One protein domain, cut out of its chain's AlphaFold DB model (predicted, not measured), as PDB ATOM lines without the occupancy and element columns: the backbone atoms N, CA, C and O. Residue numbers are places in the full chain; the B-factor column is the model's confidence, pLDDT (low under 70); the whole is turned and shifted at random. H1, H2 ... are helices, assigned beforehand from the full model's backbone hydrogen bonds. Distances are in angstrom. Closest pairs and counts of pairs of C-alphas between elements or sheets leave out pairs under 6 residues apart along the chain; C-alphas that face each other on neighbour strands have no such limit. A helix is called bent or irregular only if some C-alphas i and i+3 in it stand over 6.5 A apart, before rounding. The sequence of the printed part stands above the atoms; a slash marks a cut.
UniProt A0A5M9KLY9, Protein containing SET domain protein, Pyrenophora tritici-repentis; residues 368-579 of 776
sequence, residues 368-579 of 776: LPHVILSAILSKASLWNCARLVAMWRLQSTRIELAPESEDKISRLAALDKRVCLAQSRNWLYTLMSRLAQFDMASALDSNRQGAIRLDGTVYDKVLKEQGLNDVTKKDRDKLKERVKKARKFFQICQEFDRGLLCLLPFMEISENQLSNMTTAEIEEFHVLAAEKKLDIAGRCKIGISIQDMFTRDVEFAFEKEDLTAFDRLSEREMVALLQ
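This is residues 368 to 579 of the 776 residues of the protein "Protein containing SET domain protein" of Pyrenophora tritici-repentis (UniProt A0A5M9KLY9). Two groups of helices sit end to end and meet around H4, H6 and H7: in one, the long helix H6 is crossed by the hairpin of H3 and H4, with H5 packed at its far end on H3 and H6. In the other, H2 and H10 run side by side, short H7 packs on both, H1 pairs with H9, and the short helices H11 to H13 make the end opposite H5. The printed part has 212 residues with thirteen named helices, H1 to H13 in order along the chain, and no named strand; the class is all helix, with packing part aligned, part crossed. The whole is compact, with a radius of gyration of the C-alphas of 17.9 A and spans of 57 by 42 by 30 A.

Find C-alpha 473 at (-3.710, -50.566, 8.933); from there H6 runs through residues 473 to 496 for 35.5 A to C-alpha 496 at (26.341, -36.222, -3.352). It has a kink of 29 degrees near residue 490 and is irregular, with C-alphas 492 and 495 9.0 A apart. Before it come H3, residues 408 to 421, 19.9 A; H4, residues 427 to 444, 25.7 A; and H5, residues 456 to 465. After it come H7, residues 498 to 502; H8, residues 511 to 515; H9, residues 519 to 530, 16.5 A; and H10, residues 533 to 548, 22.0 A. The printed part begins with H1, residues 368 to 377, from C-alpha 368 at (30.095, -51.336, 6.441), and H2, residues 379 to 394, 23.4 A. Its last helices are H11, residues 557 to 560; H12, residues 563 to 568, irregular with C-alphas 564 and 567 7.8 A apart; and H13, residues 571 to 577.

Start at the hub, H6, which touches six helices. H4 touches it about perpendicular at 85 degrees, the closest C-alphas, of Gln 437 and Ala 486, 4.4 A apart. H3 and H4 form a hairpin at a shallow tilt of 25 degrees, opposite ways; look at C-alphas 419 and 433, the closest, 5.0 A apart. H5 touches H3, the closest C-alphas, of Ala 413 and Val 462, 4.9 A apart, and also touches H6 at Tyr 459 and Arg 476, 6.2 A. H8 touches H6 at Lys 485 and Ser 515, 5.4 A. H9 touches H6 at Ile 492 and Ile 522, 6.0 A, and touches H1 at Pro 369 and Phe 525, 4.7 A. H7 touches H6 only at the corner, but touches H10 with Gly 499 and Cys 540 closest, 4.1 A. H2 touches H10 at a shallow tilt of 6 degrees, the same way, with Val 389 and Ile 546 closest, 6.8 A. H13 touches H2 at Lys 379 and Glu 571, 6.5 A, and only just touches H11, with 3 pairs of C-alphas within 8 A, the closest Phe 558 and Leu 577, 4.6 A. H12 touches no helix but is near H2. Every O i to N i+4 pair is within hydrogen-bond range in H1, H2, H3, H4, H5, H8, H9 and H13; the counts are 18 of 20 in H6, 11 of 12 in H10, 0 of 1 in H7 and 0 of 2 in H12, where O i to N i+3 pairs are within range in 1 of 2 and 2 of 3 for H7 and H12, and H11 is too short for an i+4 pair.

The C-alphas farthest apart, of Asp 470 and Arg 568, are 57.3 A apart. The printed part has no cut. The links H2 to H3 and H4 to H5 are long. The mean pLDDT of the printed part is 84.5; it is under 70 at residues 396 to 406, 421 to 425, 507 to 508 and 561 to 567.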
ATOM      1  N   LEU A 368      30.942 -51.453   7.638       87.50
ATOM      2  CA  LEU A 368      30.095 -51.336   6.441       87.50
ATOM      3  C   LEU A 368      30.301 -50.003   5.674       87.50
ATOM      4  O   LEU A 368      30.414 -50.056   4.445       87.50
ATOM      5  N   PRO A 369      30.438 -48.833   6.337       91.69
ATOM      6  CA  PRO A 369      30.759 -47.559   5.678       91.69
ATOM      7  C   PRO A 369      32.029 -47.579   4.820       91.69
ATOM      8  O   PRO A 369      32.017 -47.094   3.685       91.69
ATOM      9  N   HIS A 370      33.112 -48.190   5.309       89.75
ATOM     10  CA  HIS A 370      34.363 -48.285   4.554       89.75
ATOM     11  C   HIS A 370      34.238 -49.196   3.330       89.75
ATOM     12  O   HIS A 370      34.812 -48.903   2.277       89.75
ATOM     13  N   VAL A 371      33.493 -50.301   3.450       88.25
ATOM     14  CA  VAL A 371      33.222 -51.208   2.324       88.25
ATOM     15  C   VAL A 371      32.427 -50.481   1.238       88.25
ATOM     16  O   VAL A 371      32.783 -50.566   0.063       88.25
ATOM     17  N   ILE A 372      31.401 -49.709   1.621       90.56
ATOM     18  CA  ILE A 372      30.602 -48.898   0.691       90.56
ATOM     19  C   ILE A 372      31.482 -47.866  -0.020       90.56
ATOM     20  O   ILE A 372      31.457 -47.788  -1.248       90.56
ATOM     21  N   LEU A 373      32.291 -47.107   0.725       92.56
ATOM     22  CA  LEU A 373      33.179 -46.096   0.149       92.56
ATOM     23  C   LEU A 373      34.196 -46.714  -0.822       92.56
ATOM     24  O   LEU A 373      34.402 -46.202  -1.925       92.56
ATOM     25  N   SER A 374      34.785 -47.850  -0.448       90.00
ATOM     26  CA  SER A 374      35.740 -48.578  -1.291       90.00
ATOM     27  C   SER A 374      35.081 -49.082  -2.579       90.00
ATOM     28  O   SER A 374      35.671 -48.986  -3.656       90.00
ATOM     29  N   ALA A 375      33.836 -49.566  -2.498       89.56
ATOM     30  CA  ALA A 375      33.060 -49.974  -3.665       89.56
ATOM     31  C   ALA A 375      32.770 -48.783  -4.595       89.56
ATOM     32  O   ALA A 375      33.012 -48.888  -5.800       89.56
ATOM     33  N   ILE A 376      32.341 -47.636  -4.053       92.12
ATOM     34  CA  ILE A 376      32.059 -46.405  -4.816       92.12
ATOM     35  C   ILE A 376      33.298 -45.925  -5.583       92.12
ATOM     36  O   ILE A 376      33.195 -45.560  -6.758       92.12
ATOM     37  N   LEU A 377      34.470 -45.942  -4.947       91.19
ATOM     38  CA  LEU A 377      35.718 -45.450  -5.538       91.19
ATOM     39  C   LEU A 377      36.400 -46.461  -6.472       91.19
ATOM     40  O   LEU A 377      37.300 -46.094  -7.223       91.19
ATOM     41  N   SER A 378      35.960 -47.717  -6.493       88.75
ATOM     42  CA  SER A 378      36.559 -48.752  -7.340       88.75
ATOM     43  C   SER A 378      36.385 -48.486  -8.845       88.75
ATOM     44  O   SER A 378      35.430 -47.841  -9.282       88.75
ATOM     45  N   LYS A 379      37.256 -49.054  -9.687       86.50
ATOM     46  CA  LYS A 379      37.018 -49.123 -11.145       86.50
ATOM     47  C   LYS A 379      35.726 -49.871 -11.494       86.50
ATOM     48  O   LYS A 379      35.068 -49.543 -12.480       86.50
ATOM     49  N   ALA A 380      35.343 -50.851 -10.675       84.56
ATOM     50  CA  ALA A 380      34.142 -51.645 -10.895       84.56
ATOM     51  C   ALA A 380      32.863 -50.789 -10.864       84.56
ATOM     52  O   ALA A 380      31.958 -51.044 -11.653       84.56
ATOM     53  N   SER A 381      32.795 -49.729 -10.045       89.19
ATOM     54  CA  SER A 381      31.619 -48.842 -10.015       89.19
ATOM     55  C   SER A 381      31.423 -48.065 -11.323       89.19
ATOM     56  O   SER A 381      30.299 -47.953 -11.816       89.19
ATOM     57  N   LEU A 382      32.510 -47.605 -11.953       88.75
ATOM     58  CA  LEU A 382      32.474 -46.980 -13.283       88.75
ATOM     59  C   LEU A 382      32.043 -47.986 -14.353       88.75
ATOM     60  O   LEU A 382      31.262 -47.670 -15.247       88.75
ATOM     61  N   TRP A 383      32.499 -49.229 -14.249       84.31
ATOM     62  CA  TRP A 383      32.067 -50.264 -15.179       84.31
ATOM     63  C   TRP A 383      30.588 -50.639 -15.010       84.31
ATOM     64  O   TRP A 383      29.871 -50.832 -15.995       84.31
ATOM     65  N   ASN A 384      30.092 -50.652 -13.772       86.88
ATOM     66  CA  ASN A 384      28.673 -50.837 -13.479       86.88
ATOM     67  C   ASN A 384      27.820 -49.710 -14.086       86.88
ATOM     68  O   ASN A 384      26.736 -49.983 -14.597       86.88
ATOM     69  N   CYS A 385      28.331 -48.475 -14.134       90.88
ATOM     70  CA  CYS A 385      27.688 -47.364 -14.844       90.88
ATOM     71  C   CYS A 385      27.511 -47.660 -16.347       90.88
ATOM     72  O   CYS A 385      26.405 -47.514 -16.870       90.88
ATOM     73  N   ALA A 386      28.546 -48.162 -17.033       87.75
ATOM     74  CA  ALA A 386      28.436 -48.567 -18.443       87.75
ATOM     75  C   ALA A 386      27.417 -49.706 -18.640       87.75
ATOM     76  O   ALA A 386      26.639 -49.701 -19.596       87.75
ATOM     77  N   ARG A 387      27.379 -50.673 -17.711       86.12
ATOM     78  CA  ARG A 387      26.395 -51.766 -17.726       86.12
ATOM     79  C   ARG A 387      24.961 -51.270 -17.575       86.12
ATOM     80  O   ARG A 387      24.095 -51.769 -18.283       86.12
ATOM     81  N   LEU A 388      24.706 -50.299 -16.699       89.81
ATOM     82  CA  LEU A 388      23.370 -49.719 -16.516       89.81
ATOM     83  C   LEU A 388      22.853 -49.085 -17.813       89.81
ATOM     84  O   LEU A 388      21.718 -49.351 -18.206       89.81
ATOM     85  N   VAL A 389      23.705 -48.333 -18.516       90.31
ATOM     86  CA  VAL A 389      23.389 -47.777 -19.843       90.31
ATOM     87  C   VAL A 389      23.119 -48.900 -20.846       90.31
ATOM     88  O   VAL A 389      22.081 -48.897 -21.501       90.31
ATOM     89  N   ALA A 390      23.990 -49.910 -20.935       85.88
ATOM     90  CA  ALA A 390      23.802 -51.035 -21.855       85.88
ATOM     91  C   ALA A 390      22.493 -51.802 -21.590       85.88
ATOM     92  O   ALA A 390      21.763 -52.135 -22.521       85.88
ATOM     93  N   MET A 391      22.162 -52.045 -20.321       85.56
ATOM     94  CA  MET A 391      20.901 -52.671 -19.928       85.56
ATOM     95  C   MET A 391      19.698 -51.818 -20.315       85.56
ATOM     96  O   MET A 391      18.700 -52.377 -20.762       85.56
ATOM     97  N   TRP A 392      19.795 -50.493 -20.181       87.56
ATOM     98  CA  TRP A 392      18.763 -49.571 -20.647       87.56
ATOM     99  C   TRP A 392      18.581 -49.636 -22.168       87.56
ATOM    100  O   TRP A 392      17.440 -49.685 -22.618       87.56
ATOM    101  N   ARG A 393      19.659 -49.735 -22.963       88.38
ATOM    102  CA  ARG A 393      19.563 -49.886 -24.433       88.38
ATOM    103  C   ARG A 393      18.834 -51.159 -24.865       88.38
ATOM    104  O   ARG A 393      18.181 -51.153 -25.899       88.38
ATOM    105  N   LEU A 394      18.928 -52.238 -24.087       82.00
ATOM    106  CA  LEU A 394      18.311 -53.533 -24.412       82.00
ATOM    107  C   LEU A 394      16.825 -53.624 -24.044       82.00
ATOM    108  O   LEU A 394      16.155 -54.573 -24.447       82.00
ATOM    109  N   GLN A 395      16.304 -52.695 -23.242       77.31
ATOM    110  CA  GLN A 395      14.886 -52.697 -22.898       77.31
ATOM    111  C   GLN A 395      14.087 -52.181 -24.098       77.31
ATOM    112  O   GLN A 395      14.095 -50.985 -24.358       77.31
ATOM    113  N   SER A 396      13.374 -53.047 -24.814       64.50
ATOM    114  CA  SER A 396      12.482 -52.630 -25.908       64.50
ATOM    115  C   SER A 396      11.133 -52.101 -25.410       64.50
ATOM    116  O   SER A 396      10.463 -51.351 -26.119       64.50
ATOM    117  N   THR A 397      10.745 -52.457 -24.183       64.44
ATOM    118  CA  THR A 397       9.519 -51.987 -23.536       64.44
ATOM    119  C   THR A 397       9.723 -50.615 -22.904       64.44
ATOM    120  O   THR A 397      10.776 -50.311 -22.333       64.44
ATOM    121  N   ARG A 398       8.692 -49.770 -23.002       66.50
ATOM    122  CA  ARG A 398       8.651 -48.491 -22.298       66.50
ATOM    123  C   ARG A 398       8.607 -48.751 -20.798       66.50
ATOM    124  O   ARG A 398       7.792 -49.535 -20.318       66.50
ATOM    125  N   ILE A 399       9.466 -48.057 -20.059       65.75
ATOM    126  CA  ILE A 399       9.376 -48.022 -18.603       65.75
ATOM    127  C   ILE A 399       8.734 -46.697 -18.214       65.75
ATOM    128  O   ILE A 399       9.297 -45.629 -18.451       65.75
ATOM    129  N   GLU A 400       7.539 -46.769 -17.633       65.25
ATOM    130  CA  GLU A 400       6.835 -45.582 -17.166       65.25
ATOM    131  C   GLU A 400       7.589 -44.936 -16.000       65.25
ATOM    132  O   GLU A 400       7.860 -45.546 -14.957       65.25
ATOM    133  N   LEU A 401       7.960 -43.674 -16.201       66.19
ATOM    134  CA  LEU A 401       8.417 -42.815 -15.122       66.19
ATOM    135  C   LEU A 401       7.211 -42.239 -14.390       66.19
ATOM    136  O   LEU A 401       6.127 -42.133 -14.956       66.19
ATOM    137  N   ALA A 402       7.410 -41.865 -13.125       61.53
ATOM    138  CA  ALA A 402       6.370 -41.159 -12.391       61.53
ATOM    139  C   ALA A 402       6.085 -39.851 -13.151       61.53
ATOM    140  O   ALA A 402       7.050 -39.151 -13.472       61.53
ATOM    141  N   PRO A 403       4.819 -39.549 -13.478       61.16
ATOM    142  CA  PRO A 403       4.489 -38.342 -14.212       61.16
ATOM    143  C   PRO A 403       4.923 -37.110 -13.417       61.16
ATOM    144  O   PRO A 403       4.903 -37.105 -12.180       61.16
ATOM    145  N   GLU A 404       5.293 -36.052 -14.135       59.25
ATOM    146  CA  GLU A 404       5.415 -34.722 -13.549       59.25
ATOM    147  C   GLU A 404       4.003 -34.228 -13.210       59.25
ATOM    148  O   GLU A 404       3.317 -33.617 -14.019       59.25
ATOM    149  N   SER A 405       3.525 -34.596 -12.022       62.84
ATOM    150  CA  SER A 405       2.246 -34.141 -11.484       62.84
ATOM    151  C   SER A 405       2.467 -32.915 -10.603       62.84
ATOM    152  O   SER A 405       3.298 -32.954  -9.688       62.84
ATOM    153  N   GLU A 406       1.697 -31.850 -10.846       64.25
ATOM    154  CA  GLU A 406       1.591 -30.716  -9.917       64.25
ATOM    155  C   GLU A 406       0.951 -31.147  -8.590       64.25
ATOM    156  O   GLU A 406       1.329 -30.645  -7.525       64.25
ATOM    157  N   ASP A 407       0.039 -32.130  -8.630       82.69
ATOM    158  CA  ASP A 407      -0.494 -32.722  -7.413       82.69
ATOM    159  C   ASP A 407       0.550 -33.614  -6.738       82.69
ATOM    160  O   ASP A 407       1.061 -34.603  -7.284       82.69
ATOM    161  N   LYS A 408       0.855 -33.237  -5.499       82.88
ATOM    162  CA  LYS A 408       1.899 -33.843  -4.684       82.88
ATOM    163  C   LYS A 408       1.526 -35.253  -4.227       82.88
ATOM    164  O   LYS A 408       2.425 -36.076  -4.053       82.88
ATOM    165  N   ILE A 409       0.236 -35.539  -4.035       87.00
ATOM    166  CA  ILE A 409      -0.236 -36.864  -3.620       87.00
ATOM    167  C   ILE A 409      -0.132 -37.839  -4.789       87.00
ATOM    168  O   ILE A 409       0.466 -38.897  -4.610       87.00
ATOM    169  N   SER A 410      -0.607 -37.478  -5.978       85.31
ATOM    170  CA  SER A 410      -0.504 -38.311  -7.177       85.31
ATOM    171  C   SER A 410       0.958 -38.564  -7.555       85.31
ATOM    172  O   SER A 410       1.325 -39.694  -7.885       85.31
ATOM    173  N   ARG A 411       1.848 -37.569  -7.401       84.88
ATOM    174  CA  ARG A 411       3.299 -37.773  -7.573       84.88
ATOM    175  C   ARG A 411       3.856 -38.786  -6.568       84.88
ATOM    176  O   ARG A 411       4.599 -39.689  -6.954       84.88
ATOM    177  N   LEU A 412       3.508 -38.652  -5.288       88.50
ATOM    178  CA  LEU A 412       3.949 -39.565  -4.232       88.50
ATOM    179  C   LEU A 412       3.399 -40.989  -4.440       88.50
ATOM    180  O   LEU A 412       4.131 -41.963  -4.268       88.50
ATOM    181  N   ALA A 413       2.146 -41.107  -4.881       88.25
ATOM    182  CA  ALA A 413       1.497 -42.363  -5.233       88.25
ATOM    183  C   ALA A 413       2.188 -43.055  -6.412       88.25
ATOM    184  O   ALA A 413       2.479 -44.248  -6.326       88.25
ATOM    185  N   ALA A 414       2.523 -42.310  -7.469       85.19
ATOM    186  CA  ALA A 414       3.246 -42.839  -8.620       85.19
ATOM    187  C   ALA A 414       4.666 -43.303  -8.260       85.19
ATOM    188  O   ALA A 414       5.105 -44.360  -8.716       85.19
ATOM    189  N   LEU A 415       5.385 -42.552  -7.417       88.12
ATOM    190  CA  LEU A 415       6.708 -42.946  -6.926       88.12
ATOM    191  C   LEU A 415       6.639 -44.234  -6.097       88.12
ATOM    192  O   LEU A 415       7.405 -45.161  -6.353       88.12
ATOM    193  N   ASP A 416       5.695 -44.338  -5.163       87.88
ATOM    194  CA  ASP A 416       5.526 -45.542  -4.346       87.88
ATOM    195  C   ASP A 416       5.092 -46.760  -5.181       87.88
ATOM    196  O   ASP A 416       5.665 -47.842  -5.031       87.88
ATOM    197  N   LYS A 417       4.181 -46.579  -6.150       83.75
ATOM    198  CA  LYS A 417       3.806 -47.627  -7.115       83.75
ATOM    199  C   LYS A 417       5.035 -48.138  -7.869       83.75
ATOM    200  O   LYS A 417       5.208 -49.346  -8.005       83.75
ATOM    201  N   ARG A 418       5.946 -47.251  -8.286       79.50
ATOM    202  CA  ARG A 418       7.212 -47.646  -8.930       79.50
ATOM    203  C   ARG A 418       8.129 -48.431  -7.998       79.50
ATOM    204  O   ARG A 418       8.691 -49.433  -8.429       79.50
ATOM    205  N   VAL A 419       8.246 -48.036  -6.730       82.88
ATOM    206  CA  VAL A 419       9.008 -48.804  -5.729       82.88
ATOM    207  C   VAL A 419       8.424 -50.212  -5.552       82.88
ATOM    208  O   VAL A 419       9.174 -51.181  -5.436       82.88
ATOM    209  N   CYS A 420       7.098 -50.349  -5.578       75.00
ATOM    210  CA  CYS A 420       6.416 -51.642  -5.513       75.00
ATOM    211  C   CYS A 420       6.628 -52.501  -6.768       75.00
ATOM    212  O   CYS A 420       6.871 -53.700  -6.640       75.00
ATOM    213  N   LEU A 421       6.588 -51.903  -7.961       66.12
ATOM    214  CA  LEU A 421       6.783 -52.602  -9.239       66.12
ATOM    215  C   LEU A 421       8.245 -53.008  -9.489       66.12
ATOM    216  O   LEU A 421       8.513 -53.922 -10.266       66.12
ATOM    217  N   ALA A 422       9.200 -52.354  -8.825       58.62
ATOM    218  CA  ALA A 422      10.628 -52.585  -9.016       58.62
ATOM    219  C   ALA A 422      11.204 -53.778  -8.220       58.62
ATOM    220  O   ALA A 422      12.425 -53.948  -8.177       58.62
ATOM    221  N   GLN A 423      10.368 -54.628  -7.606       50.16
ATOM    222  CA  GLN A 423      10.832 -55.819  -6.882       50.16
ATOM    223  C   GLN A 423      11.579 -56.775  -7.847       50.16
ATOM    224  O   GLN A 423      11.058 -57.227  -8.863       50.16
ATOM    225  N   SER A 424      12.869 -56.978  -7.558       50.16
ATOM    226  CA  SER A 424      13.993 -56.940  -8.514       50.16
ATOM    227  C   SER A 424      13.967 -57.910  -9.709       50.16
ATOM    228  O   SER A 424      14.201 -59.113  -9.552       50.16
ATOM    229  N   ARG A 425      13.856 -57.349 -10.924       53.62
ATOM    230  CA  ARG A 425      14.036 -58.048 -12.212       53.62
ATOM    231  C   ARG A 425      15.492 -58.011 -12.731       53.62
ATOM    232  O   ARG A 425      15.915 -58.981 -13.349       53.62
ATOM    233  N   ASN A 426      16.288 -56.963 -12.441       71.12
ATOM    234  CA  ASN A 426      17.742 -56.837 -12.724       71.12
ATOM    235  C   ASN A 426      18.339 -55.525 -12.115       71.12
ATOM    236  O   ASN A 426      17.607 -54.775 -11.471       71.12
ATOM    237  N   TRP A 427      19.639 -55.227 -12.323       82.00
ATOM    238  CA  TRP A 427      20.332 -54.023 -11.797       82.00
ATOM    239  C   TRP A 427      19.701 -52.684 -12.209       82.00
ATOM    240  O   TRP A 427      19.676 -51.748 -11.411       82.00
ATOM    241  N   LEU A 428      19.169 -52.585 -13.431       83.00
ATOM    242  CA  LEU A 428      18.499 -51.377 -13.913       83.00
ATOM    243  C   LEU A 428      17.243 -51.096 -13.076       83.00
ATOM    244  O   LEU A 428      17.078 -49.987 -12.579       83.00
ATOM    245  N   TYR A 429      16.410 -52.110 -12.822       79.88
ATOM    246  CA  TYR A 429      15.241 -51.961 -11.945       79.88
ATOM    247  C   TYR A 429      15.624 -51.633 -10.499       79.88
ATOM    248  O   TYR A 429      14.926 -50.855  -9.852       79.88
ATOM    249  N   THR A 430      16.750 -52.154 -10.000       85.19
ATOM    250  CA  THR A 430      17.297 -51.755  -8.694       85.19
ATOM    251  C   THR A 430      17.628 -50.260  -8.662       85.19
ATOM    252  O   THR A 430      17.186 -49.564  -7.751       85.19
ATOM    253  N   LEU A 431      18.336 -49.733  -9.669       89.00
ATOM    254  CA  LEU A 431      18.611 -48.293  -9.767       89.00
ATOM    255  C   LEU A 431      17.313 -47.480  -9.839       89.00
ATOM    256  O   LEU A 431      17.183 -46.470  -9.154       89.00
ATOM    257  N   MET A 432      16.336 -47.925 -10.628       85.62
ATOM    258  CA  MET A 432      15.051 -47.233 -10.754       85.62
ATOM    259  C   MET A 432      14.253 -47.236  -9.446       85.62
ATOM    260  O   MET A 432      13.640 -46.223  -9.115       85.62
ATOM    261  N   SER A 433      14.292 -48.335  -8.686       86.31
ATOM    262  CA  SER A 433      13.723 -48.416  -7.335       86.31
ATOM    263  C   SER A 433      14.389 -47.406  -6.404       86.31
ATOM    264  O   SER A 433      13.704 -46.612  -5.762       86.31
ATOM    265  N   ARG A 434      15.728 -47.384  -6.379       90.25
ATOM    266  CA  ARG A 434      16.521 -46.450  -5.567       90.25
ATOM    267  C   ARG A 434      16.233 -44.996  -5.925       90.25
ATOM    268  O   ARG A 434      16.061 -44.181  -5.026       90.25
ATOM    269  N   LEU A 435      16.135 -44.678  -7.215       90.69
ATOM    270  CA  LEU A 435      15.788 -43.340  -7.689       90.69
ATOM    271  C   LEU A 435      14.367 -42.951  -7.269       90.69
ATOM    272  O   LEU A 435      14.177 -41.882  -6.702       90.69
ATOM    273  N   ALA A 436      13.381 -43.838  -7.440       89.75
ATOM    274  CA  ALA A 436      12.015 -43.579  -6.986       89.75
ATOM    275  C   ALA A 436      11.942 -43.376  -5.461       89.75
ATOM    276  O   ALA A 436      11.231 -42.492  -4.988       89.75
ATOM    277  N   GLN A 437      12.712 -44.146  -4.688       91.56
ATOM    278  CA  GLN A 437      12.853 -43.973  -3.242       91.56
ATOM    279  C   GLN A 437      13.522 -42.638  -2.880       91.56
ATOM    280  O   GLN A 437      13.051 -41.943  -1.982       91.56
ATOM    281  N   PHE A 438      14.585 -42.251  -3.583       92.81
ATOM    282  CA  PHE A 438      15.247 -40.965  -3.387       92.81
ATOM    283  C   PHE A 438      14.299 -39.799  -3.682       92.81
ATOM    284  O   PHE A 438      14.122 -38.932  -2.829       92.81
ATOM    285  N   ASP A 439      13.629 -39.812  -4.836       90.25
ATOM    286  CA  ASP A 439      12.657 -38.788  -5.233       90.25
ATOM    287  C   ASP A 439      11.485 -38.721  -4.248       90.25
ATOM    288  O   ASP A 439      11.015 -37.634  -3.903       90.25
ATOM    289  N   MET A 440      11.047 -39.879  -3.742       90.81
ATOM    290  CA  MET A 440      10.010 -39.967  -2.722       90.81
ATOM    291  C   MET A 440      10.439 -39.267  -1.434       90.81
ATOM    292  O   MET A 440       9.699 -38.442  -0.908       90.81
ATOM    293  N   ALA A 441      11.628 -39.563  -0.915       91.94
ATOM    294  CA  ALA A 441      12.135 -38.908   0.287       91.94
ATOM    295  C   ALA A 441      12.409 -37.415   0.071       91.94
ATOM    296  O   ALA A 441      12.112 -36.613   0.952       91.94
ATOM    297  N   SER A 442      12.892 -37.045  -1.113       89.31
ATOM    298  CA  SER A 442      13.128 -35.662  -1.527       89.31
ATOM    299  C   SER A 442      11.843 -34.824  -1.515       89.31
ATOM    300  O   SER A 442      11.850 -33.681  -1.064       89.31
ATOM    301  N   ALA A 443      10.710 -35.403  -1.932       86.69
ATOM    302  CA  ALA A 443       9.392 -34.762  -1.854       86.69
ATOM    303  C   ALA A 443       8.854 -34.618  -0.411       86.69
ATOM    304  O   ALA A 443       7.952 -33.815  -0.154       86.69
ATOM    305  N   LEU A 444       9.392 -35.398   0.530       88.75
ATOM    306  CA  LEU A 444       8.986 -35.450   1.938       88.75
ATOM    307  C   LEU A 444       9.917 -34.670   2.880       88.75
ATOM    308  O   LEU A 444       9.649 -34.622   4.083       88.75
ATOM    309  N   ASP A 445      11.020 -34.121   2.374       84.44
ATOM    310  CA  ASP A 445      12.022 -33.424   3.177       84.44
ATOM    311  C   ASP A 445      11.462 -32.105   3.722       84.44
ATOM    312  O   ASP A 445      11.261 -31.153   2.974       84.44
ATOM    313  N   SER A 446      11.245 -32.034   5.038       75.94
ATOM    314  CA  SER A 446      10.630 -30.885   5.714       75.94
ATOM    315  C   SER A 446      11.397 -29.572   5.559       75.94
ATOM    316  O   SER A 446      10.818 -28.514   5.795       75.94
ATOM    317  N   ASN A 447      12.673 -29.625   5.171       77.62
ATOM    318  CA  ASN A 447      13.486 -28.436   4.926       77.62
ATOM    319  C   ASN A 447      13.247 -27.826   3.535       77.62
ATOM    320  O   ASN A 447      13.649 -26.690   3.287       77.62
ATOM    321  N   ARG A 448      12.592 -28.552   2.618       75.44
ATOM    322  CA  ARG A 448      12.273 -28.065   1.272       75.44
ATOM    323  C   ARG A 448      10.933 -27.341   1.240       75.44
ATOM    324  O   ARG A 448       9.920 -27.803   1.768       75.44
ATOM    325  N   GLN A 449      10.906 -26.212   0.536       73.06
ATOM    326  CA  GLN A 449       9.673 -25.472   0.302       73.06
ATOM    327  C   GLN A 449       8.680 -26.351  -0.472       73.06
ATOM    328  O   GLN A 449       8.973 -26.844  -1.559       73.06
ATOM    329  N   GLY A 450       7.497 -26.566   0.106       70.69
ATOM    330  CA  GLY A 450       6.458 -27.395  -0.497       70.69
ATOM    331  C   GLY A 450       6.501 -28.886  -0.138       70.69
ATOM    332  O   GLY A 450       5.758 -29.643  -0.761       70.69
ATOM    333  N   ALA A 451       7.284 -29.303   0.856       78.62
ATOM    334  CA  ALA A 451       7.295 -30.680   1.349       78.62
ATOM    335  C   ALA A 451       5.913 -31.188   1.791       78.62
ATOM    336  O   ALA A 451       5.105 -30.447   2.359       78.62
ATOM    337  N   ILE A 452       5.647 -32.477   1.566       80.44
ATOM    338  CA  ILE A 452       4.418 -33.128   2.035       80.44
ATOM    339  C   ILE A 452       4.628 -33.607   3.474       80.44
ATOM    340  O   ILE A 452       5.497 -34.437   3.751       80.44
ATOM    341  N   ARG A 453       3.789 -33.137   4.402       81.25
ATOM    342  CA  ARG A 453       3.753 -33.663   5.771       81.25
ATOM    343  C   ARG A 453       2.911 -34.935   5.803       81.25
ATOM    344  O   ARG A 453       1.721 -34.889   5.520       81.25
ATOM    345  N   LEU A 454       3.523 -36.062   6.158       80.19
ATOM    346  CA  LEU A 454       2.804 -37.331   6.277       80.19
ATOM    347  C   LEU A 454       2.043 -37.409   7.602       80.19
ATOM    348  O   LEU A 454       2.634 -37.307   8.677       80.19
ATOM    349  N   ASP A 455       0.744 -37.664   7.502       84.12
ATOM    350  CA  ASP A 455      -0.131 -38.087   8.589       84.12
ATOM    351  C   ASP A 455      -1.023 -39.249   8.116       84.12
ATOM    352  O   ASP A 455      -0.924 -39.700   6.970       84.12
ATOM    353  N   GLY A 456      -1.883 -39.767   9.000       80.75
ATOM    354  CA  GLY A 456      -2.779 -40.876   8.663       80.75
ATOM    355  C   GLY A 456      -3.664 -40.603   7.440       80.75
ATOM    356  O   GLY A 456      -3.877 -41.507   6.640       80.75
ATOM    357  N   THR A 457      -4.109 -39.358   7.248       87.00
ATOM    358  CA  THR A 457      -4.962 -38.963   6.120       87.00
ATOM    359  C   THR A 457      -4.187 -38.895   4.809       87.00
ATOM    360  O   THR A 457      -4.709 -39.272   3.763       87.00
ATOM    361  N   VAL A 458      -2.923 -38.466   4.847       88.25
ATOM    362  CA  VAL A 458      -2.063 -38.400   3.660       88.25
ATOM    363  C   VAL A 458      -1.669 -39.797   3.187       88.25
ATOM    364  O   VAL A 458      -1.721 -40.056   1.988       88.25
ATOM    365  N   TYR A 459      -1.351 -40.720   4.102       90.00
ATOM    366  CA  TYR A 459      -1.120 -42.123   3.738       90.00
ATOM    367  C   TYR A 459      -2.339 -42.741   3.043       90.00
ATOM    368  O   TYR A 459      -2.181 -43.441   2.046       90.00
ATOM    369  N   ASP A 460      -3.544 -42.439   3.531       90.00
ATOM    370  CA  ASP A 460      -4.783 -42.934   2.929       90.00
ATOM    371  C   ASP A 460      -5.000 -42.374   1.532       90.00
ATOM    372  O   ASP A 460      -5.346 -43.125   0.626       90.00
ATOM    373  N   LYS A 461      -4.761 -41.074   1.335       91.00
ATOM    374  CA  LYS A 461      -4.863 -40.441   0.016       91.00
ATOM    375  C   LYS A 461      -3.880 -41.056  -0.979       91.00
ATOM    376  O   LYS A 461      -4.291 -41.426  -2.067       91.00
ATOM    377  N   VAL A 462      -2.617 -41.245  -0.586       90.19
ATOM    378  CA  VAL A 462      -1.591 -41.867  -1.445       90.19
ATOM    379  C   VAL A 462      -1.989 -43.285  -1.855       90.19
ATOM    380  O   VAL A 462      -1.861 -43.637  -3.021       90.19
ATOM    381  N   LEU A 463      -2.486 -44.099  -0.920       90.56
ATOM    382  CA  LEU A 463      -2.904 -45.475  -1.211       90.56
ATOM    383  C   LEU A 463      -4.189 -45.525  -2.054       90.56
ATOM    384  O   LEU A 463      -4.304 -46.370  -2.938       90.56
ATOM    385  N   LYS A 464      -5.127 -44.594  -1.843       90.00
ATOM    386  CA  LYS A 464      -6.342 -44.466  -2.663       90.00
ATOM    387  C   LYS A 464      -6.037 -44.069  -4.103       90.00
ATOM    388  O   LYS A 464      -6.576 -44.686  -5.012       90.00
ATOM    389  N   GLU A 465      -5.116 -43.130  -4.314       88.31
ATOM    390  CA  GLU A 465      -4.627 -42.751  -5.650       88.31
ATOM    391  C   GLU A 465      -3.946 -43.917  -6.391       88.31
ATOM    392  O   GLU A 465      -3.870 -43.930  -7.615       88.31
ATOM    393  N   GLN A 466      -3.473 -44.939  -5.669       84.50
ATOM    394  CA  GLN A 466      -2.956 -46.174  -6.271       84.50
ATOM    395  C   GLN A 466      -4.052 -47.195  -6.624       84.50
ATOM    396  O   GLN A 466      -3.725 -48.258  -7.154       84.50
ATOM    397  N   GLY A 467      -5.324 -46.904  -6.334       82.31
ATOM    398  CA  GLY A 467      -6.467 -47.783  -6.590       82.31
ATOM    399  C   GLY A 467      -6.920 -48.632  -5.396       82.31
ATOM    400  O   GLY A 467      -7.729 -49.540  -5.580       82.31
ATOM    401  N   LEU A 468      -6.431 -48.383  -4.170       83.75
ATOM    402  CA  LEU A 468      -6.952 -49.065  -2.976       83.75
ATOM    403  C   LEU A 468      -8.204 -48.362  -2.434       83.75
ATOM    404  O   LEU A 468      -8.107 -47.301  -1.822       83.75
ATOM    405  N   ASN A 469      -9.368 -48.998  -2.582       78.44
ATOM    406  CA  ASN A 469     -10.643 -48.463  -2.083       78.44
ATOM    407  C   ASN A 469     -10.717 -48.464  -0.541       78.44
ATOM    408  O   ASN A 469     -11.041 -47.438   0.062       78.44
ATOM    409  N   ASP A 470     -10.323 -49.575   0.097       86.19
ATOM    410  CA  ASP A 470     -10.352 -49.756   1.555       86.19
ATOM    411  C   ASP A 470      -8.940 -49.858   2.146       86.19
ATOM    412  O   ASP A 470      -8.312 -50.919   2.172       86.19
ATOM    413  N   VAL A 471      -8.421 -48.735   2.651       86.38
ATOM    414  CA  VAL A 471      -7.057 -48.657   3.197       86.38
ATOM    415  C   VAL A 471      -6.977 -49.276   4.598       86.38
ATOM    416  O   VAL A 471      -7.435 -48.701   5.597       86.38
ATOM    417  N   THR A 472      -6.314 -50.431   4.711       90.62
ATOM    418  CA  THR A 472      -6.137 -51.121   5.995       90.62
ATOM    419  C   THR A 472      -4.966 -50.552   6.806       90.62
ATOM    420  O   THR A 472      -4.103 -49.825   6.310       90.62
ATOM    421  N   LYS A 473      -4.887 -50.891   8.102       89.88
ATOM    422  CA  LYS A 473      -3.710 -50.566   8.933       89.88
ATOM    423  C   LYS A 473      -2.426 -51.190   8.365       89.88
ATOM    424  O   LYS A 473      -1.388 -50.537   8.351       89.88
ATOM    425  N   LYS A 474      -2.516 -52.419   7.844       89.69
ATOM    426  CA  LYS A 474      -1.386 -53.149   7.251       89.69
ATOM    427  C   LYS A 474      -0.830 -52.427   6.021       89.69
ATOM    428  O   LYS A 474       0.385 -52.386   5.851       89.69
ATOM    429  N   ASP A 475      -1.689 -51.830   5.198       87.12
ATOM    430  CA  ASP A 475      -1.263 -51.093   3.999       87.12
ATOM    431  C   ASP A 475      -0.544 -49.795   4.363       87.12
ATOM    432  O   ASP A 475       0.543 -49.524   3.846       87.12
ATOM    433  N   ARG A 476      -1.078 -49.056   5.348       90.25
ATOM    434  CA  ARG A 476      -0.400 -47.882   5.921       90.25
ATOM    435  C   ARG A 476       0.974 -48.249   6.471       90.25
ATOM    436  O   ARG A 476       1.943 -47.544   6.208       90.25
ATOM    437  N   ASP A 477       1.075 -49.340   7.224       91.75
ATOM    438  CA  ASP A 477       2.337 -49.754   7.842       91.75
ATOM    439  C   ASP A 477       3.372 -50.195   6.792       91.75
ATOM    440  O   ASP A 477       4.541 -49.826   6.892       91.75
ATOM    441  N   LYS A 478       2.951 -50.865   5.710       90.31
ATOM    442  CA  LYS A 478       3.831 -51.164   4.566       90.31
ATOM    443  C   LYS A 478       4.359 -49.897   3.882       90.31
ATOM    444  O   LYS A 478       5.547 -49.835   3.563       90.31
ATOM    445  N   LEU A 479       3.502 -48.899   3.655       91.25
ATOM    446  CA  LEU A 479       3.910 -47.620   3.064       91.25
ATOM    447  C   LEU A 479       4.858 -46.849   3.997       91.25
ATOM    448  O   LEU A 479       5.878 -46.333   3.545       91.25
ATOM    449  N   LYS A 480       4.600 -46.837   5.312       91.88
ATOM    450  CA  LYS A 480       5.524 -46.258   6.306       91.88
ATOM    451  C   LYS A 480       6.911 -46.891   6.240       91.88
ATOM    452  O   LYS A 480       7.902 -46.163   6.245       91.88
ATOM    453  N   GLU A 481       6.994 -48.216   6.139       90.44
ATOM    454  CA  GLU A 481       8.281 -48.908   6.014       90.44
ATOM    455  C   GLU A 481       9.012 -48.537   4.716       90.44
ATOM    456  O   GLU A 481      10.218 -48.287   4.739       90.44
ATOM    457  N   ARG A 482       8.304 -48.403   3.586       90.62
ATOM    458  CA  ARG A 482       8.915 -47.918   2.333       90.62
ATOM    459  C   ARG A 482       9.393 -46.471   2.442       90.62
ATOM    460  O   ARG A 482      10.501 -46.172   2.007       90.62
ATOM    461  N   VAL A 483       8.627 -45.595   3.096       91.88
ATOM    462  CA  VAL A 483       9.041 -44.211   3.394       91.88
ATOM    463  C   VAL A 483      10.286 -44.167   4.273       91.88
ATOM    464  O   VAL A 483      11.191 -43.369   4.029       91.88
ATOM    465  N   LYS A 484      10.372 -45.042   5.274       90.00
ATOM    466  CA  LYS A 484      11.554 -45.159   6.132       90.00
ATOM    467  C   LYS A 484      12.792 -45.560   5.326       90.00
ATOM    468  O   LYS A 484      13.828 -44.915   5.471       90.00
ATOM    469  N   LYS A 485      12.678 -46.555   4.439       89.19
ATOM    470  CA  LYS A 485      13.768 -46.964   3.533       89.19
ATOM    471  C   LYS A 485      14.166 -45.851   2.561       89.19
ATOM    472  O   LYS A 485      15.349 -45.584   2.392       89.19
ATOM    473  N   ALA A 486      13.191 -45.148   1.991       91.88
ATOM    474  CA  ALA A 486      13.435 -44.008   1.114       91.88
ATOM    475  C   ALA A 486      14.241 -42.898   1.800       91.88
ATOM    476  O   ALA A 486      15.238 -42.420   1.256       91.88
ATOM    477  N   ARG A 487      13.872 -42.539   3.035       91.44
ATOM    478  CA  ARG A 487      14.622 -41.558   3.835       91.44
ATOM    479  C   ARG A 487      16.058 -42.004   4.103       91.44
ATOM    480  O   ARG A 487      16.937 -41.155   4.143       91.44
ATOM    481  N   LYS A 488      16.310 -43.309   4.243       91.06
ATOM    482  CA  LYS A 488      17.667 -43.846   4.417       91.06
ATOM    483  C   LYS A 488      18.529 -43.641   3.176       91.06
ATOM    484  O   LYS A 488      19.623 -43.109   3.308       91.06
ATOM    485  N   PHE A 489      18.033 -43.952   1.978       90.88
ATOM    486  CA  PHE A 489      18.773 -43.656   0.742       90.88
ATOM    487  C   PHE A 489      19.021 -42.158   0.557       90.88
ATOM    488  O   PHE A 489      20.131 -41.759   0.222       90.88
ATOM    489  N   PHE A 490      18.030 -41.319   0.857       92.50
ATOM    490  CA  PHE A 490      18.193 -39.865   0.826       92.50
ATOM    491  C   PHE A 490      19.276 -39.375   1.803       92.50
ATOM    492  O   PHE A 490      20.119 -38.556   1.439       92.50
ATOM    493  N   GLN A 491      19.317 -39.938   3.016       92.50
ATOM    494  CA  GLN A 491      20.356 -39.673   4.015       92.50
ATOM    495  C   GLN A 491      21.737 -40.206   3.622       92.50
ATOM    496  O   GLN A 491      22.731 -39.606   4.014       92.50
ATOM    497  N   ILE A 492      21.832 -41.315   2.887       92.94
ATOM    498  CA  ILE A 492      23.110 -41.826   2.361       92.94
ATOM    499  C   ILE A 492      23.627 -40.907   1.247       92.94
ATOM    500  O   ILE A 492      24.821 -40.653   1.171       92.94
ATOM    501  N   CYS A 493      22.739 -40.381   0.403       93.62
ATOM    502  CA  CYS A 493      23.114 -39.500  -0.700       93.62
ATOM    503  C   CYS A 493      23.545 -38.096  -0.248       93.62
ATOM    504  O   CYS A 493      24.565 -37.623  -0.736       93.62
ATOM    505  N   GLN A 494      22.800 -37.441   0.657       88.50
ATOM    506  CA  GLN A 494      23.039 -36.062   1.141       88.50
ATOM    507  C   GLN A 494      23.695 -35.135   0.095       88.50
ATOM    508  O   GLN A 494      23.082 -34.842  -0.929       88.50
ATOM    509  N   GLU A 495      24.931 -34.682   0.333       88.12
ATOM    510  CA  GLU A 495      25.637 -33.706  -0.503       88.12
ATOM    511  C   GLU A 495      26.078 -34.242  -1.875       88.12
ATOM    512  O   GLU A 495      26.431 -33.456  -2.753       88.12
ATOM    513  N   PHE A 496      26.032 -35.562  -2.081       90.00
ATOM    514  CA  PHE A 496      26.341 -36.222  -3.352       90.00
ATOM    515  C   PHE A 496      25.109 -36.406  -4.258       90.00
ATOM    516  O   PHE A 496      25.258 -36.783  -5.424       90.00
ATOM    517  N   ASP A 497      23.908 -36.103  -3.743       90.19
ATOM    518  CA  ASP A 497      22.620 -36.162  -4.451       90.19
ATOM    519  C   ASP A 497      22.332 -37.561  -5.062       90.19
ATOM    520  O   ASP A 497      22.998 -38.563  -4.775       90.19
ATOM    521  N   ARG A 498      21.318 -37.661  -5.927       93.25
ATOM    522  CA  ARG A 498      20.904 -38.889  -6.615       93.25
ATOM    523  C   ARG A 498      22.021 -39.522  -7.439       93.25
ATOM    524  O   ARG A 498      21.975 -40.721  -7.694       93.25
ATOM    525  N   GLY A 499      23.053 -38.766  -7.825       93.31
ATOM    526  CA  GLY A 499      24.199 -39.274  -8.586       93.31
ATOM    527  C   GLY A 499      24.908 -40.452  -7.914       93.31
ATOM    528  O   GLY A 499      25.362 -41.368  -8.602       93.31
ATOM    529  N   LEU A 500      24.916 -40.482  -6.580       95.38
ATOM    530  CA  LEU A 500      25.524 -41.560  -5.803       95.38
ATOM    531  C   LEU A 500      24.829 -42.917  -6.015       95.38
ATOM    532  O   LEU A 500      25.474 -43.958  -5.917       95.38
ATOM    533  N   LEU A 501      23.536 -42.935  -6.360       94.06
ATOM    534  CA  LEU A 501      22.735 -44.162  -6.474       94.06
ATOM    535  C   LEU A 501      23.257 -45.141  -7.537       94.06
ATOM    536  O   LEU A 501      23.133 -46.354  -7.355       94.06
ATOM    537  N   CYS A 502      23.863 -44.627  -8.614       93.06
ATOM    538  CA  CYS A 502      24.496 -45.430  -9.668       93.06
ATOM    539  C   CYS A 502      25.832 -46.051  -9.232       93.06
ATOM    540  O   CYS A 502      26.298 -46.999  -9.859       93.06
ATOM    541  N   LEU A 503      26.454 -45.500  -8.187       92.69
ATOM    542  CA  LEU A 503      27.759 -45.921  -7.673       92.69
ATOM    543  C   LEU A 503      27.631 -46.860  -6.471       92.69
ATOM    544  O   LEU A 503      28.582 -47.573  -6.153       92.69
ATOM    545  N   LEU A 504      26.469 -46.863  -5.807       91.06
ATOM    546  CA  LEU A 504      26.182 -47.781  -4.712       91.06
ATOM    547  C   LEU A 504      26.211 -49.239  -5.204       91.06
ATOM    548  O   LEU A 504      25.634 -49.542  -6.253       91.06
ATOM    549  N   PRO A 505      26.806 -50.165  -4.432       83.12
ATOM    550  CA  PRO A 505      26.952 -51.560  -4.836       83.12
ATOM    551  C   PRO A 505      25.602 -52.222  -5.138       83.12
ATOM    552  O   PRO A 505      24.589 -51.962  -4.477       83.12
ATOM    553  N   PHE A 506      25.591 -53.073  -6.165       73.88
ATOM    554  CA  PHE A 506      24.400 -53.803  -6.619       73.88
ATOM    555  C   PHE A 506      24.427 -55.282  -6.215       73.88
ATOM    556  O   PHE A 506      23.363 -55.894  -6.130       73.88
ATOM    557  N   MET A 507      25.611 -55.859  -5.970       65.69
ATOM    558  CA  MET A 507      25.788 -57.290  -5.672       65.69
ATOM    559  C   MET A 507      26.553 -57.538  -4.370       65.69
ATOM    560  O   MET A 507      26.212 -58.446  -3.620       65.69
ATOM    561  N   GLU A 508      27.575 -56.728  -4.101       64.88
ATOM    562  CA  GLU A 508      28.512 -56.879  -2.984       64.88
ATOM    563  C   GLU A 508      27.835 -56.628  -1.633       64.88
ATOM    564  O   GLU A 508      28.238 -57.178  -0.611       64.88
ATOM    565  N   ILE A 509      26.786 -55.801  -1.636       70.25
ATOM    566  CA  ILE A 509      26.002 -55.433  -0.461       70.25
ATOM    567  C   ILE A 509      24.527 -55.537  -0.837       70.25
ATOM    568  O   ILE A 509      24.074 -54.922  -1.802       70.25
ATOM    569  N   SER A 510      23.761 -56.319  -0.072       71.19
ATOM    570  CA  SER A 510      22.324 -56.457  -0.331       71.19
ATOM    571  C   SER A 510      21.587 -55.127  -0.126       71.19
ATOM    572  O   SER A 510      21.937 -54.343   0.758       71.19
ATOM    573  N   GLU A 511      20.499 -54.906  -0.871       74.75
ATOM    574  CA  GLU A 511      19.619 -53.739  -0.685       74.75
ATOM    575  C   GLU A 511      19.178 -53.556   0.770       74.75
ATOM    576  O   GLU A 511      19.138 -52.435   1.269       74.75
ATOM    577  N   ASN A 512      18.900 -54.658   1.474       78.00
ATOM    578  CA  ASN A 512      18.494 -54.610   2.874       78.00
ATOM    579  C   ASN A 512      19.617 -54.108   3.791       78.00
ATOM    580  O   ASN A 512      19.321 -53.425   4.762       78.00
ATOM    581  N   GLN A 513      20.883 -54.421   3.497       81.69
ATOM    582  CA  GLN A 513      22.022 -53.921   4.276       81.69
ATOM    583  C   GLN A 513      22.162 -52.400   4.114       81.69
ATOM    584  O   GLN A 513      22.246 -51.697   5.115       81.69
ATOM    585  N   LEU A 514      22.063 -51.881   2.884       83.38
ATOM    586  CA  LEU A 514      22.067 -50.434   2.617       83.38
ATOM    587  C   LEU A 514      20.866 -49.727   3.265       83.38
ATOM    588  O   LEU A 514      21.025 -48.732   3.965       83.38
ATOM    589  N   SER A 515      19.652 -50.258   3.086       81.50
ATOM    590  CA  SER A 515      18.438 -49.618   3.607       81.50
ATOM    591  C   SER A 515      18.316 -49.669   5.135       81.50
ATOM    592  O   SER A 515      17.517 -48.924   5.700       81.50
ATOM    593  N   ASN A 516      19.073 -50.551   5.799       85.88
ATOM    594  CA  ASN A 516      19.043 -50.736   7.252       85.88
ATOM    595  C   ASN A 516      20.226 -50.083   7.984       85.88
ATOM    596  O   ASN A 516      20.288 -50.220   9.205       85.88
ATOM    597  N   MET A 517      21.117 -49.362   7.286       90.06
ATOM    598  CA  MET A 517      22.218 -48.635   7.928       90.06
ATOM    599  C   MET A 517      21.701 -47.747   9.070       90.06
ATOM    600  O   MET A 517      20.733 -46.978   8.932       90.06
ATOM    601  N   THR A 518      22.351 -47.858  10.223       92.31
ATOM    602  CA  THR A 518      22.090 -47.015  11.388       92.31
ATOM    603  C   THR A 518      22.474 -45.565  11.092       92.31
ATOM    604  O   THR A 518      23.202 -45.272  10.148       92.31
ATOM    605  N   THR A 519      21.949 -44.618  11.872       91.88
ATOM    606  CA  THR A 519      22.310 -43.200  11.697       91.88
ATOM    607  C   THR A 519      23.811 -42.978  11.909       91.88
ATOM    608  O   THR A 519      24.420 -42.279  11.112       91.88
ATOM    609  N   ALA A 520      24.412 -43.661  12.890       92.75
ATOM    610  CA  ALA A 520      25.849 -43.600  13.152       92.75
ATOM    611  C   ALA A 520      26.691 -44.127  11.975       92.75
ATOM    612  O   ALA A 520      27.670 -43.495  11.602       92.75
ATOM    613  N   GLU A 521      26.291 -45.232  11.334       93.88
ATOM    614  CA  GLU A 521      26.989 -45.744  10.141       93.88
ATOM    615  C   GLU A 521      26.868 -44.796   8.940       93.88
ATOM    616  O   GLU A 521      27.801 -44.671   8.151       93.88
ATOM    617  N   ILE A 522      25.725 -44.119   8.778       93.75
ATOM    618  CA  ILE A 522      25.552 -43.110   7.721       93.75
ATOM    619  C   ILE A 522      26.445 -41.893   7.998       93.75
ATOM    620  O   ILE A 522      27.095 -41.398   7.083       93.75
ATOM    621  N   GLU A 523      26.506 -41.422   9.244       93.81
ATOM    622  CA  GLU A 523      27.396 -40.329   9.654       93.81
ATOM    623  C   GLU A 523      28.871 -40.697   9.454       93.81
ATOM    624  O   GLU A 523      29.616 -39.916   8.864       93.81
ATOM    625  N   GLU A 524      29.280 -41.907   9.847       94.12
ATOM    626  CA  GLU A 524      30.625 -42.434   9.594       94.12
ATOM    627  C   GLU A 524      30.930 -42.470   8.089       94.12
ATOM    628  O   GLU A 524      31.984 -41.997   7.666       94.12
ATOM    629  N   PHE A 525      29.999 -42.959   7.261       94.44
ATOM    630  CA  PHE A 525      30.152 -42.950   5.804       94.44
ATOM    631  C   PHE A 525      30.400 -41.540   5.261       94.44
ATOM    632  O   PHE A 525      31.305 -41.364   4.449       94.44
ATOM    633  N   HIS A 526      29.648 -40.536   5.720       95.12
ATOM    634  CA  HIS A 526      29.824 -39.150   5.272       95.12
ATOM    635  C   HIS A 526      31.146 -38.538   5.721       95.12
ATOM    636  O   HIS A 526      31.786 -37.846   4.932       95.12
ATOM    637  N   VAL A 527      31.598 -38.830   6.944       94.06
ATOM    638  CA  VAL A 527      32.922 -38.402   7.424       94.06
ATOM    639  C   VAL A 527      34.025 -38.969   6.530       94.06
ATOM    640  O   VAL A 527      34.892 -38.223   6.080       94.06
ATOM    641  N   LEU A 528      33.957 -40.261   6.199       93.31
ATOM    642  CA  LEU A 528      34.929 -40.906   5.312       93.31
ATOM    643  C   LEU A 528      34.833 -40.380   3.870       93.31
ATOM    644  O   LEU A 528      35.845 -40.153   3.207       93.31
ATOM    645  N   ALA A 529      33.616 -40.168   3.365       93.12
ATOM    646  CA  ALA A 529      33.376 -39.667   2.016       93.12
ATOM    647  C   ALA A 529      33.857 -38.217   1.834       93.12
ATOM    648  O   ALA A 529      34.302 -37.859   0.740       93.12
ATOM    649  N   ALA A 530      33.838 -37.402   2.894       92.56
ATOM    650  CA  ALA A 530      34.317 -36.021   2.866       92.56
ATOM    651  C   ALA A 530      35.805 -35.922   2.477       92.56
ATOM    652  O   ALA A 530      36.186 -35.014   1.736       92.56
ATOM    653  N   GLU A 531      36.636 -36.893   2.874       90.69
ATOM    654  CA  GLU A 531      38.058 -36.952   2.495       90.69
ATOM    655  C   GLU A 531      38.275 -37.182   0.988       90.69
ATOM    656  O   GLU A 531      39.327 -36.846   0.442       90.69
ATOM    657  N   LYS A 532      37.277 -37.754   0.299       92.38
ATOM    658  CA  LYS A 532      37.295 -38.095  -1.137       92.38
ATOM    659  C   LYS A 532      36.219 -37.350  -1.930       92.38
ATOM    660  O   LYS A 532      35.838 -37.764  -3.026       92.38
ATOM    661  N   LYS A 533      35.744 -36.222  -1.398       92.19
ATOM    662  CA  LYS A 533      34.576 -35.492  -1.904       92.19
ATOM    663  C   LYS A 533      34.654 -35.143  -3.391       92.19
ATOM    664  O   LYS A 533      33.672 -35.327  -4.104       92.19
ATOM    665  N   LEU A 534      35.802 -34.661  -3.871       90.44
ATOM    666  CA  LEU A 534      35.972 -34.275  -5.280       90.44
ATOM    667  C   LEU A 534      35.874 -35.479  -6.229       90.44
ATOM    668  O   LEU A 534      35.212 -35.382  -7.265       90.44
ATOM    669  N   ASP A 535      36.465 -36.614  -5.855       89.12
ATOM    670  CA  ASP A 535      36.441 -37.841  -6.657       89.12
ATOM    671  C   ASP A 535      35.021 -38.418  -6.732       89.12
ATOM    672  O   ASP A 535      34.525 -38.748  -7.814       89.12
ATOM    673  N   ILE A 536      34.326 -38.476  -5.589       93.44
ATOM    674  CA  ILE A 536      32.937 -38.949  -5.513       93.44
ATOM    675  C   ILE A 536      32.015 -38.012  -6.293       93.44
ATOM    676  O   ILE A 536      31.212 -38.483  -7.096       93.44
ATOM    677  N   ALA A 537      32.154 -36.692  -6.131       92.00
ATOM    678  CA  ALA A 537      31.351 -35.711  -6.857       92.00
ATOM    679  C   ALA A 537      31.555 -35.812  -8.379       92.00
ATOM    680  O   ALA A 537      30.585 -35.746  -9.137       92.00
ATOM    681  N   GLY A 538      32.793 -36.029  -8.839       90.06
ATOM    682  CA  GLY A 538      33.099 -36.273 -10.251       90.06
ATOM    683  C   GLY A 538      32.369 -37.500 -10.804       90.06
ATOM    684  O   GLY A 538      31.759 -37.432 -11.871       90.06
ATOM    685  N   ARG A 539      32.350 -38.600 -10.045       93.44
ATOM    686  CA  ARG A 539      31.629 -39.831 -10.407       93.44
ATOM    687  C   ARG A 539      30.109 -39.670 -10.317       93.44
ATOM    688  O   ARG A 539      29.387 -40.199 -11.156       93.44
ATOM    689  N   CYS A 540      29.601 -38.890  -9.364       94.69
ATOM    690  CA  CYS A 540      28.167 -38.632  -9.225       94.69
ATOM    691  C   CYS A 540      27.590 -37.890 -10.438       94.69
ATOM    692  O   CYS A 540      26.446 -38.146 -10.803       94.69
ATOM    693  N   LYS A 541      28.376 -37.050 -11.132       93.00
ATOM    694  CA  LYS A 541      27.952 -36.425 -12.403       93.00
ATOM    695  C   LYS A 541      27.636 -37.455 -13.494       93.00
ATOM    696  O   LYS A 541      26.666 -37.281 -14.234       93.00
ATOM    697  N   ILE A 542      28.403 -38.548 -13.559       93.50
ATOM    698  CA  ILE A 542      28.104 -39.690 -14.438       93.50
ATOM    699  C   ILE A 542      26.782 -40.325 -14.007       93.50
ATOM    700  O   ILE A 542      25.897 -40.537 -14.832       93.50
ATOM    701  N   GLY A 543      26.621 -40.576 -12.705       94.38
ATOM    702  CA  GLY A 543      25.395 -41.144 -12.152       94.38
ATOM    703  C   GLY A 543      24.147 -40.314 -12.459       94.38
ATOM    704  O   GLY A 543      23.119 -40.887 -12.811       94.38
ATOM    705  N   ILE A 544      24.242 -38.981 -12.386       93.12
ATOM    706  CA  ILE A 544      23.164 -38.054 -12.762       93.12
ATOM    707  C   ILE A 544      22.852 -38.176 -14.252       93.12
ATOM    708  O   ILE A 544      21.694 -38.370 -14.600       93.12
ATOM    709  N   SER A 545      23.873 -38.146 -15.112       92.94
ATOM    710  CA  SER A 545      23.695 -38.275 -16.567       92.94
ATOM    711  C   SER A 545      23.012 -39.593 -16.944       92.94
ATOM    712  O   SER A 545      22.149 -39.632 -17.815       92.94
ATOM    713  N   ILE A 546      23.360 -40.677 -16.245       93.00
ATOM    714  CA  ILE A 546      22.728 -41.987 -16.412       93.00
ATOM    715  C   ILE A 546      21.256 -41.939 -16.015       93.00
ATOM    716  O   ILE A 546      20.407 -42.458 -16.725       93.00
ATOM    717  N   GLN A 547      20.924 -41.312 -14.893       91.81
ATOM    718  CA  GLN A 547      19.532 -41.217 -14.451       91.81
ATOM    719  C   GLN A 547      18.700 -40.285 -15.339       91.81
ATOM    720  O   GLN A 547      17.531 -40.571 -15.593       91.81
ATOM    721  N   ASP A 548      19.303 -39.215 -15.859       89.12
ATOM    722  CA  ASP A 548      18.651 -38.290 -16.789       89.12
ATOM    723  C   ASP A 548      18.242 -38.978 -18.093       89.12
ATOM    724  O   ASP A 548      17.186 -38.634 -18.631       89.12
ATOM    725  N   MET A 549      18.976 -40.017 -18.524       88.31
ATOM    726  CA  MET A 549      18.669 -40.800 -19.732       88.31
ATOM    727  C   MET A 549      17.242 -41.371 -19.732       88.31
ATOM    728  O   MET A 549      16.643 -41.578 -20.784       88.31
ATOM    729  N   PHE A 550      16.664 -41.619 -18.550       84.75
ATOM    730  CA  PHE A 550      15.301 -42.134 -18.442       84.75
ATOM    731  C   PHE A 550      14.253 -41.114 -18.919       84.75
ATOM    732  O   PHE A 550      13.173 -41.479 -19.392       84.75
ATOM    733  N   THR A 551      14.559 -39.825 -18.796       81.19
ATOM    734  CA  THR A 551      13.697 -38.715 -19.229       81.19
ATOM    735  C   THR A 551      14.129 -38.166 -20.579       81.19
ATOM    736  O   THR A 551      13.304 -38.060 -21.478       81.19
ATOM    737  N   ARG A 552      15.425 -37.897 -20.734       85.62
ATOM    738  CA  ARG A 552      16.035 -37.254 -21.892       85.62
ATOM    739  C   ARG A 552      17.176 -38.137 -22.340       85.62
ATOM    740  O   ARG A 552      18.260 -38.092 -21.758       85.62
ATOM    741  N   ASP A 553      16.883 -39.028 -23.277       87.44
ATOM    742  CA  ASP A 553      17.860 -40.036 -23.650       87.44
ATOM    743  C   ASP A 553      19.053 -39.382 -24.358       87.44
ATOM    744  O   ASP A 553      18.902 -38.486 -25.187       87.44
ATOM    745  N   VAL A 554      20.253 -39.813 -23.986       86.81
ATOM    746  CA  VAL A 554      21.517 -39.287 -24.502       86.81
ATOM    747  C   VAL A 554      22.446 -40.442 -24.802       86.81
ATOM    748  O   VAL A 554      22.453 -41.454 -24.102       86.81
ATOM    749  N   GLU A 555      23.257 -40.290 -25.837       89.19
ATOM    750  CA  GLU A 555      24.335 -41.224 -26.131       89.19
ATOM    751  C   GLU A 555      25.541 -40.962 -25.231       89.19
ATOM    752  O   GLU A 555      25.880 -39.812 -24.968       89.19
ATOM    753  N   PHE A 556      26.233 -42.018 -24.818       90.94
ATOM    754  CA  PHE A 556      27.487 -41.943 -24.075       90.94
ATOM    755  C   PHE A 556      28.682 -42.244 -24.982       90.94
ATOM    756  O   PHE A 556      28.596 -43.076 -25.889       90.94
ATOM    757  N   ALA A 557      29.816 -41.583 -24.737       88.44
ATOM    758  CA  ALA A 557      30.993 -41.679 -25.605       88.44
ATOM    759  C   ALA A 557      31.512 -43.121 -25.758       88.44
ATOM    760  O   ALA A 557      31.880 -43.535 -26.856       88.44
ATOM    761  N   PHE A 558      31.447 -43.919 -24.688       85.75
ATOM    762  CA  PHE A 558      31.851 -45.325 -24.696       85.75
ATOM    763  C   PHE A 558      31.075 -46.176 -25.713       85.75
ATOM    764  O   PHE A 558      31.573 -47.211 -26.149       85.75
ATOM    765  N   GLU A 559      29.852 -45.780 -26.090       85.81
ATOM    766  CA  GLU A 559      29.004 -46.560 -26.996       85.81
ATOM    767  C   GLU A 559      29.534 -46.568 -28.444       85.81
ATOM    768  O   GLU A 559      29.080 -47.379 -29.256       85.81
ATOM    769  N   LYS A 560      30.498 -45.692 -28.765       74.50
ATOM    770  CA  LYS A 560      31.225 -45.663 -30.045       74.50
ATOM    771  C   LYS A 560      32.468 -46.569 -30.055       74.50
ATOM    772  O   LYS A 560      32.979 -46.879 -31.128       74.50
ATOM    773  N   GLU A 561      32.933 -47.013 -28.889       67.00
ATOM    774  CA  GLU A 561      34.225 -47.685 -28.707       67.00
ATOM    775  C   GLU A 561      34.104 -49.217 -28.581       67.00
ATOM    776  O   GLU A 561      33.085 -49.767 -28.151       67.00
ATOM    777  N   ASP A 562      35.177 -49.946 -28.917       59.44
ATOM    778  CA  ASP A 562      35.276 -51.392 -28.664       59.44
ATOM    779  C   ASP A 562      35.695 -51.653 -27.208       59.44
ATOM    780  O   ASP A 562      36.874 -51.651 -26.854       59.44
ATOM    781  N   LEU A 563      34.713 -51.920 -26.346       58.16
ATOM    782  CA  LEU A 563      34.908 -52.071 -24.899       58.16
ATOM    783  C   LEU A 563      35.658 -53.335 -24.455       58.16
ATOM    784  O   LEU A 563      35.823 -53.556 -23.256       58.16
ATOM    785  N   THR A 564      36.158 -54.164 -25.374       54.06
ATOM    786  CA  THR A 564      37.010 -55.314 -25.007       54.06
ATOM    787  C   THR A 564      38.322 -54.915 -24.319       54.06
ATOM    788  O   THR A 564      38.998 -55.773 -23.755       54.06
ATOM    789  N   ALA A 565      38.662 -53.622 -24.316       56.31
ATOM    790  CA  ALA A 565      39.801 -53.051 -23.607       56.31
ATOM    791  C   ALA A 565      39.435 -52.270 -22.328       56.31
ATOM    792  O   ALA A 565      40.336 -51.695 -21.724       56.31
ATOM    793  N   PHE A 566      38.168 -52.235 -21.891       64.06
ATOM    794  CA  PHE A 566      37.740 -51.340 -20.801       64.06
ATOM    795  C   PHE A 566      38.473 -51.598 -19.471       64.06
ATOM    796  O   PHE A 566      38.815 -50.652 -18.768       64.06
ATOM    797  N   ASP A 567      38.828 -52.854 -19.175       62.62
ATOM    798  CA  ASP A 567      39.620 -53.221 -17.986       62.62
ATOM    799  C   ASP A 567      41.061 -52.677 -18.016       62.62
ATOM    800  O   ASP A 567      41.719 -52.570 -16.980       62.62
ATOM    801  N   ARG A 568      41.570 -52.335 -19.207       74.75
ATOM    802  CA  ARG A 568      42.918 -51.784 -19.414       74.75
ATOM    803  C   ARG A 568      42.948 -50.261 -19.329       74.75
ATOM    804  O   ARG A 568      44.036 -49.692 -19.315       74.75
ATOM    805  N   LEU A 569      41.785 -49.617 -19.262       81.19
ATOM    806  CA  LEU A 569      41.681 -48.169 -19.170       81.19
ATOM    807  C   LEU A 569      42.052 -47.677 -17.767       81.19
ATOM    808  O   LEU A 569      41.786 -48.308 -16.733       81.19
ATOM    809  N   SER A 570      42.676 -46.509 -17.723       86.94
ATOM    810  CA  SER A 570      42.802 -45.708 -16.513       86.94
ATOM    811  C   SER A 570      41.428 -45.194 -16.068       86.94
ATOM    812  O   SER A 570      40.505 -45.051 -16.868       86.94
ATOM    813  N   GLU A 571      41.284 -44.865 -14.783       85.50
ATOM    814  CA  GLU A 571      40.028 -44.291 -14.272       85.50
ATOM    815  C   GLU A 571      39.638 -43.003 -15.001       85.50
ATOM    816  O   GLU A 571      38.464 -42.775 -15.280       85.50
ATOM    817  N   ARG A 572      40.633 -42.189 -15.367       86.50
ATOM    818  CA  ARG A 572      40.431 -40.947 -16.113       86.50
ATOM    819  C   ARG A 572      39.825 -41.203 -17.494       86.50
ATOM    820  O   ARG A 572      38.914 -40.483 -17.893       86.50
ATOM    821  N   GLU A 573      40.301 -42.225 -18.202       87.06
ATOM    822  CA  GLU A 573      39.748 -42.628 -19.502       87.06
ATOM    823  C   GLU A 573      38.327 -43.180 -19.352       87.06
ATOM    824  O   GLU A 573      37.438 -42.793 -20.108       87.06
ATOM    825  N   MET A 574      38.072 -44.011 -18.334       88.00
ATOM    826  CA  MET A 574      36.728 -44.533 -18.053       88.00
ATOM    827  C   MET A 574      35.732 -43.400 -17.769       88.00
ATOM    828  O   MET A 574      34.633 -43.395 -18.317       88.00
ATOM    829  N   VAL A 575      36.118 -42.417 -16.948       88.62
ATOM    830  CA  VAL A 575      35.288 -41.242 -16.632       88.62
ATOM    831  C   VAL A 575      34.983 -40.415 -17.881       88.62
ATOM    832  O   VAL A 575      33.848 -39.960 -18.023       88.62
ATOM    833  N   ALA A 576      35.956 -40.237 -18.780       88.12
ATOM    834  CA  ALA A 576      35.765 -39.514 -20.037       88.12
ATOM    835  C   ALA A 576      34.794 -40.244 -20.981       88.12
ATOM    836  O   ALA A 576      33.901 -39.622 -21.550       88.12
ATOM    837  N   LEU A 577      34.915 -41.569 -21.094       88.25
ATOM    838  CA  LEU A 577      34.035 -42.391 -21.929       88.25
ATOM    839  C   LEU A 577      32.600 -42.489 -21.382       88.25
ATOM    840  O   LEU A 577      31.651 -42.668 -22.142       88.25
ATOM    841  N   LEU A 578      32.425 -42.353 -20.071       90.44
ATOM    842  CA  LEU A 578      31.120 -42.341 -19.406       90.44
ATOM    843  C   LEU A 578      30.425 -40.970 -19.431       90.44
ATOM    844  O   LEU A 578      29.375 -40.815 -18.808       90.44
ATOM    845  N   GLN A 579      30.981 -39.976 -20.129       90.31
ATOM    846  CA  GLN A 579      30.284 -38.713 -20.360       90.31
ATOM    847  C   GLN A 579      29.282 -38.835 -21.522       90.31
ATOM    848  O   GLN A 579      29.551 -39.551 -22.498       90.31
TER     849      GLN A 579